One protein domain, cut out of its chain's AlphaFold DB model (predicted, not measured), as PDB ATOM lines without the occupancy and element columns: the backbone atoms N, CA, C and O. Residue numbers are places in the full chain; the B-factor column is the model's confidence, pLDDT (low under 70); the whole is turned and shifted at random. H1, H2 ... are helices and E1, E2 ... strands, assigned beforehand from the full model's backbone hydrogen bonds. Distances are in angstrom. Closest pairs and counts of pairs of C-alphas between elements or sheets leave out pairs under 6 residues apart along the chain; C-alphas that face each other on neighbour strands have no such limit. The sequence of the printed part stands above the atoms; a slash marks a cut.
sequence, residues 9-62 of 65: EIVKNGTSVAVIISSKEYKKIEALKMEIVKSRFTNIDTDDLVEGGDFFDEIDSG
ATOM      1  N   GLU A   9      44.569  67.314  75.892       96.38
ATOM      2  CA  GLU A   9      45.921  67.037  76.365       96.38
ATOM      3  C   GLU A   9      46.607  65.958  75.511       96.38
ATOM      4  O   GLU A   9      46.004  64.950  75.138       96.38
ATOM      5  N   ILE A  10      47.894  66.158  75.221       97.00
ATOM      6  CA  ILE A  10      48.781  65.165  74.622       97.00
ATOM      7  C   ILE A  10      49.723  64.649  75.705       97.00
ATOM      8  O   ILE A  10      50.527  65.401  76.262       97.00
ATOM      9  N   VAL A  11      49.674  63.338  75.928       97.94
ATOM     10  CA  VAL A  11      50.542  62.617  76.862       97.94
ATOM     11  C   VAL A  11      51.510  61.730  76.082       97.94
ATOM     12  O   VAL A  11      51.100  60.953  75.218       97.94
ATOM     13  N   LYS A  12      52.804  61.810  76.403       96.81
ATOM     14  CA  LYS A  12      53.864  60.962  75.845       96.81
ATOM     15  C   LYS A  12      54.550  60.203  76.976       96.81
ATOM     16  O   LYS A  12      55.088  60.814  77.892       96.81
ATOM     17  N   ASN A  13      54.537  58.870  76.911       96.25
ATOM     18  CA  ASN A  13      55.126  57.980  77.927       96.25
ATOM     19  C   ASN A  13      54.619  58.246  79.362       96.25
ATOM     20  O   ASN A  13      55.379  58.147  80.318       96.25
ATOM     21  N   GLY A  14      53.342  58.614  79.514       95.50
ATOM     22  CA  GLY A  14      52.745  58.944  80.814       95.50
ATOM     23  C   GLY A  14      53.011  60.372  81.306       95.50
ATOM     24  O   GLY A  14      52.485  60.752  82.345       95.50
ATOM     25  N   THR A  15      53.774  61.180  80.565       96.19
ATOM     26  CA  THR A  15      54.032  62.592  80.886       96.19
ATOM     27  C   THR A  15      53.240  63.511  79.962       96.19
ATOM     28  O   THR A  15      53.253  63.329  78.743       96.19
ATOM     29  N   SER A  16      52.555  64.505  80.527       97.00
ATOM     30  CA  SER A  16      51.900  65.565  79.753       97.00
ATOM     31  C   SER A  16      52.940  66.415  79.028       97.00
ATOM     32  O   SER A  16      53.919  66.847  79.637       97.00
ATOM     33  N   VAL A  17      52.757  66.625  77.722       97.44
ATOM     34  CA  VAL A  17      53.728  67.357  76.889       97.44
ATOM     35  C   VAL A  17      53.127  68.522  76.115       97.44
ATOM     36  O   VAL A  17      53.867  69.415  75.712       97.44
ATOM     37  N   ALA A  18      51.815  68.530  75.878       96.88
ATOM     38  CA  ALA A  18      51.152  69.627  75.182       96.88
ATOM     39  C   ALA A  18      49.646  69.646  75.459       96.88
ATOM     40  O   ALA A  18      49.050  68.623  75.782       96.88
ATOM     41  N   VAL A  19      49.024  70.804  75.241       95.69
ATOM     42  CA  VAL A  19      47.568  70.961  75.184       95.69
ATOM     43  C   VAL A  19      47.217  71.618  73.854       95.69
ATOM     44  O   VAL A  19      47.773  72.657  73.499       95.69
ATOM     45  N   ILE A  20      46.303  71.006  73.108       94.81
ATOM     46  CA  ILE A  20      45.773  71.540  71.856       94.81
ATOM     47  C   ILE A  20      44.445  72.233  72.141       94.81
ATOM     48  O   ILE A  20      43.541  71.657  72.741       94.81
ATOM     49  N   ILE A  21      44.313  73.455  71.636       94.69
ATOM     50  CA  ILE A  21      43.068  74.222  71.612       94.69
ATOM     51  C   ILE A  21      42.798  74.734  70.199       94.69
ATOM     52  O   ILE A  21      43.699  74.807  69.361       94.69
ATOM     53  N   SER A  22      41.551  75.119  69.923       94.25
ATOM     54  CA  SER A  22      41.225  75.750  68.643       94.25
ATOM     55  C   SER A  22      41.944  77.096  68.489       94.25
ATOM     56  O   SER A  22      42.131  77.838  69.454       94.25
ATOM     57  N   SER A  23      42.272  77.468  67.251       93.69
ATOM     58  CA  SER A  23      42.875  78.775  66.958       93.69
ATOM     59  C   SER A  23      41.983  79.948  67.385       93.69
ATOM     60  O   SER A  23      42.484  81.004  67.769       93.69
ATOM     61  N   LYS A  24      40.657  79.764  67.351       93.69
ATOM     62  CA  LYS A  24      39.683  80.743  67.847       93.69
ATOM     63  C   LYS A  24      39.824  80.945  69.354       93.69
ATOM     64  O   LYS A  24      39.804  82.085  69.803       93.69
ATOM     65  N   GLU A  25      39.960  79.862  70.112       93.94
ATOM     66  CA  GLU A  25      40.097  79.931  71.567       93.94
ATOM     67  C   GLU A  25      41.448  80.519  71.972       93.94
ATOM     68  O   GLU A  25      41.493  81.440  72.782       93.94
ATOM     69  N   TYR A  26      42.527  80.108  71.301       94.88
ATOM     70  CA  TYR A  26      43.848  80.707  71.489       94.88
ATOM     71  C   TYR A  26      43.815  82.235  71.328       94.88
ATOM     72  O   TYR A  26      44.268  82.965  72.203       94.88
ATOM     73  N   LYS A  27      43.198  82.742  70.252       97.25
ATOM     74  CA  LYS A  27      43.092  84.192  70.010       97.25
ATOM     75  C   LYS A  27      42.315  84.933  71.099       97.25
ATOM     76  O   LYS A  27      42.665  86.066  71.414       97.25
ATOM     77  N   LYS A  28      41.267  84.325  71.670       96.56
ATOM     78  CA  LYS A  28      40.538  84.929  72.796       96.56
ATOM     79  C   LYS A  28      41.410  85.008  74.043       96.56
ATOM     80  O   LYS A  28      41.402  86.038  74.704       96.56
ATOM     81  N   ILE A  29      42.163  83.950  74.341       96.81
ATOM     82  CA  ILE A  29      43.095  83.932  75.475       96.81
ATOM     83  C   ILE A  29      44.145  85.033  75.305       96.81
ATOM     84  O   ILE A  29      44.384  85.790  76.240       96.81
ATOM     85  N   GLU A  30      44.721  85.184  74.109       97.94
ATOM     86  CA  GLU A  30      45.680  86.260  73.824       97.94
ATOM     87  C   GLU A  30      45.063  87.655  73.995       97.94
ATOM     88  O   GLU A  30      45.679  88.538  74.592       97.94
ATOM     89  N   ALA A  31      43.820  87.855  73.546       98.31
ATOM     90  CA  ALA A  31      43.109  89.110  73.768       98.31
ATOM     91  C   ALA A  31      42.879  89.384  75.265       98.31
ATOM     92  O   ALA A  31      43.125  90.494  75.726       98.31
ATOM     93  N   LEU A  32      42.478  88.373  76.042       98.19
ATOM     94  CA  LEU A  32      42.289  88.503  77.491       98.19
ATOM     95  C   LEU A  32      43.599  88.819  78.221       98.19
ATOM     96  O   LEU A  32      43.605  89.666  79.111       98.19
ATOM     97  N   LYS A  33      44.719  88.199  77.824       97.94
ATOM     98  CA  LYS A  33      46.048  88.552  78.351       97.94
ATOM     99  C   LYS A  33      46.360  90.026  78.106       97.94
ATOM    100  O   LYS A  33      46.821  90.706  79.017       97.94
ATOM    101  N   MET A  34      46.076  90.528  76.905       97.62
ATOM    102  CA  MET A  34      46.289  91.936  76.570       97.62
ATOM    103  C   MET A  34      45.395  92.871  77.396       97.62
ATOM    104  O   MET A  34      45.867  93.902  77.865       97.62
ATOM    105  N   GLU A  35      44.130  92.518  77.625       97.44
ATOM    106  CA  GLU A  35      43.246  93.316  78.485       97.44
ATOM    107  C   GLU A  35      43.735  93.364  79.942       97.44
ATOM    108  O   GLU A  35      43.668  94.417  80.570       97.44
ATOM    109  N   ILE A  36      44.317  92.274  80.459       96.81
ATOM    110  CA  ILE A  36      44.978  92.267  81.777       96.81
ATOM    111  C   ILE A  36      46.213  93.170  81.788       96.81
ATOM    112  O   ILE A  36      46.461  93.850  82.779       96.81
ATOM    113  N   VAL A  37      47.010  93.179  80.715       95.69
ATOM    114  CA  VAL A  37      48.141  94.109  80.617       95.69
ATOM    115  C   VAL A  37      47.611  95.532  80.687       95.69
ATOM    116  O   VAL A  37      48.008  96.257  81.585       95.69
ATOM    117  N   LYS A  38      46.656  95.911  79.830       95.19
ATOM    118  CA  LYS A  38      46.079  97.264  79.814       95.19
ATOM    119  C   LYS A  38      45.508  97.680  81.166       95.19
ATOM    120  O   LYS A  38      45.740  98.813  81.571       95.19
ATOM    121  N   SER A  39      44.806  96.788  81.866       95.56
ATOM    122  CA  SER A  39      44.198  97.110  83.163       95.56
ATOM    123  C   SER A  39      45.221  97.483  84.238       95.56
ATOM    124  O   SER A  39      44.909  98.271  85.121       95.56
ATOM    125  N   ARG A  40      46.464  96.993  84.147       91.69
ATOM    126  CA  ARG A  40      47.547  97.421  85.051       91.69
ATOM    127  C   ARG A  40      47.969  98.875  84.837       91.69
ATOM    128  O   ARG A  40      48.525  99.463  85.751       91.69
ATOM    129  N   PHE A  41      47.687  99.447  83.667       90.56
ATOM    130  CA  PHE A  41      48.069 100.814  83.296       90.56
ATOM    131  C   PHE A  41      46.869 101.779  83.260       90.56
ATOM    132  O   PHE A  41      46.998 102.894  82.767       90.56
ATOM    133  N   THR A  42      45.683 101.386  83.749       91.50
ATOM    134  CA  THR A  42      44.487 102.256  83.701       91.50
ATOM    135  C   THR A  42      44.483 103.373  84.738       91.50
ATOM    136  O   THR A  42      43.703 104.310  84.602       91.50
ATOM    137  N   ASN A  43      45.307 103.264  85.779       88.50
ATOM    138  CA  ASN A  43      45.395 104.230  86.871       88.50
ATOM    139  C   ASN A  43      46.868 104.553  87.126       88.50
ATOM    140  O   ASN A  43      47.434 104.052  88.089       88.50
ATOM    141  N   ILE A  44      47.465 105.292  86.191       90.00
ATOM    142  CA  ILE A  44      48.846 105.769  86.260       90.00
ATOM    143  C   ILE A  44      48.820 107.283  86.354       90.00
ATOM    144  O   ILE A  44      48.148 107.939  85.551       90.00
ATOM    145  N   ASP A  45      49.576 107.821  87.298       91.56
ATOM    146  CA  ASP A  45      49.881 109.240  87.386       91.56
ATOM    147  C   ASP A  45      51.394 109.495  87.301       91.56
ATOM    148  O   ASP A  45      52.169 108.640  86.872       91.56
ATOM    149  N   THR A  46      51.814 110.725  87.593       88.81
ATOM    150  CA  THR A  46      53.221 111.125  87.507       88.81
ATOM    151  C   THR A  46      54.110 110.442  88.539       88.81
ATOM    152  O   THR A  46      55.302 110.311  88.279       88.81
ATOM    153  N   ASP A  47      53.556 110.011  89.671       90.56
ATOM    154  CA  ASP A  47      54.306 109.400  90.771       90.56
ATOM    155  C   ASP A  47      54.577 107.907  90.505       90.56
ATOM    156  O   ASP A  47      55.474 107.317  91.107       90.56
ATOM    157  N   ASP A  48      53.850 107.306  89.557       89.69
ATOM    158  CA  ASP A  48      54.087 105.950  89.048       89.69
ATOM    159  C   ASP A  48      55.189 105.889  87.973       89.69
ATOM    160  O   ASP A  48      55.586 104.801  87.536       89.69
ATOM    161  N   LEU A  49      55.659 107.045  87.488       91.19
ATOM    162  CA  LEU A  49      56.689 107.123  86.458       91.19
ATOM    163  C   LEU A  49      58.086 107.093  87.078       91.19
ATOM    164  O   LEU A  49      58.344 107.644  88.145       91.19
ATOM    165  N   VAL A  50      59.017 106.490  86.349       91.88
ATOM    166  CA  VAL A  50      60.444 106.484  86.667       91.88
ATOM    167  C   VAL A  50      61.212 106.955  85.439       91.88
ATOM    168  O   VAL A  50      60.844 106.629  84.306       91.88
ATOM    169  N   GLU A  51      62.262 107.744  85.651       95.12
ATOM    170  CA  GLU A  51      63.154 108.132  84.564       95.12
ATOM    171  C   GLU A  51      63.862 106.902  84.000       95.12
ATOM    172  O   GLU A  51      64.281 106.000  84.726       95.12
ATOM    173  N   GLY A  52      64.002 106.859  82.675       94.19
ATOM    174  CA  GLY A  52      64.506 105.664  82.001       94.19
ATOM    175  C   GLY A  52      65.911 105.263  82.458       94.19
ATOM    176  O   GLY A  52      66.191 104.076  82.560       94.19
ATOM    177  N   GLY A  53      66.776 106.241  82.751       96.88
ATOM    178  CA  GLY A  53      68.124 105.986  83.273       96.88
ATOM    179  C   GLY A  53      68.091 105.302  84.637       96.88
ATOM    180  O   GLY A  53      68.642 104.215  84.784       96.88
ATOM    181  N   ASP A  54      67.353 105.889  85.581       95.56
ATOM    182  CA  ASP A  54      67.207 105.362  86.941       95.56
ATOM    183  C   ASP A  54      66.613 103.945  86.931       95.56
ATOM    184  O   ASP A  54      67.060 103.067  87.665       95.56
ATOM    185  N   PHE A  55      65.646 103.683  86.047       94.69
ATOM    186  CA  PHE A  55      65.065 102.352  85.882       94.69
ATOM    187  C   PHE A  55      66.101 101.287  85.490       94.69
ATOM    188  O   PHE A  55      66.096 100.189  86.052       94.69
ATOM    189  N   PHE A  56      66.985 101.581  84.531       95.81
ATOM    190  CA  PHE A  56      68.015 100.627  84.111       95.81
ATOM    191  C   PHE A  56      69.108 100.451  85.168       95.81
ATOM    192  O   PHE A  56      69.522  99.318  85.404       95.81
ATOM    193  N   ASP A  57      69.498 101.523  85.861       96.62
ATOM    194  CA  ASP A  57      70.443 101.441  86.979       96.62
ATOM    195  C   ASP A  57      69.899 100.534  88.102       96.62
ATOM    196  O   ASP A  57      70.630  99.728  88.685       96.62
ATOM    197  N   GLU A  58      68.593 100.606  88.384       95.75
ATOM    198  CA  GLU A  58      67.936  99.736  89.360       95.75
ATOM    199  C   GLU A  58      67.892  98.265  88.920       95.75
ATOM    200  O   GLU A  58      68.131  97.380  89.748       95.75
ATOM    201  N   ILE A  59      67.638  97.991  87.635       95.06
ATOM    202  CA  ILE A  59      67.728  96.632  87.076       95.06
ATOM    203  C   ILE A  59      69.143  96.079  87.240       95.06
ATOM    204  O   ILE A  59      69.306  94.989  87.783       95.06
ATOM    205  N   ASP A  60      70.161  96.835  86.829       96.12
ATOM    206  CA  ASP A  60      71.558  96.392  86.879       96.12
ATOM    207  C   ASP A  60      72.057  96.193  88.319       96.12
ATOM    208  O   ASP A  60      72.966  95.400  88.572       96.12
ATOM    209  N   SER A  61      71.435  96.874  89.286       96.00
ATOM    210  CA  SER A  61      71.707  96.682  90.714       96.00
ATOM    211  C   SER A  61      71.123  95.387  91.303       96.00
ATOM    212  O   SER A  61      71.431  95.052  92.449       96.00
ATOM    213  N   GLY A  62      70.283  94.665  90.549       94.56
ATOM    214  CA  GLY A  62      69.586  93.459  91.005       94.56
ATOM    215  C   GLY A  62      68.380  93.742  91.906       94.56
ATOM    216  O   GLY A  62      67.929  92.862  92.634       94.56
TER     217      GLY A  62
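AT A GLANCE: This is residues 9 to 62 of the 65 residues of the protein "Prevent-host-death protein" of Thalassotalea sp. 42_200_T64 (UniProt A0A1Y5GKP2). The chain is drawn out as an open U: a small two-stranded hairpin, E1 and E2, makes one arm, the long helix H1 makes the base, and a long link leads to the short helix H2 in the other arm. The two arms stay apart, and residues 22 to 62, with both helices, stand free. The printed part has 54 residues, with two named strands and then two named helices in the order E1, E2, H1, H2; the sheet E1 - E2 is antiparallel, and the class is mixed, helices and strands. The whole is extended, with a radius of gyration of the C-alphas of 19.5 A, and its outline is flat, spanning 50 by 28 by 13 A.

HOW THE PARTS SIT: E1, residues 9 to 12, and E2, residues 15 to 20, form a hairpin over a tight link of 2 residues. They are antiparallel, with 145 degrees between their directions. C-alphas 11 and 16, which face each other, are 4.3 A apart. N 10 and O 18, at 2.8 A, and N 17 and O 10, at 2.9 A, are within hydrogen-bond range. A tight link of 2 residues joins E2 to H1, residues 23 to 40. H1 is apart from E1. H2, residues 52 to 60, is apart from E1, E2 and H1. In H1 and H2 every O i to N i+4 pair is within hydrogen-bond range.

IN THESE COORDINATES: E1 begins at C-alpha 9, (45.921, 67.037, 76.365), and measures 10.0 A; E2 measures 15.2 A. H1 begins at C-alpha 23, (42.875, 78.775, 66.958), and measures 26.4 A. H2 measures 12.6 A and ends at C-alpha 60, (71.558, 96.392, 86.879).

THE WHOLE: The two C-alphas farthest apart, those of Asn 13 and Thr 46, are 54.0 A apart. The link from H1 to H2 is long, with 11 residues. The printed part has no cut. Its mean pLDDT is 94.9, and no printed residue is under 70.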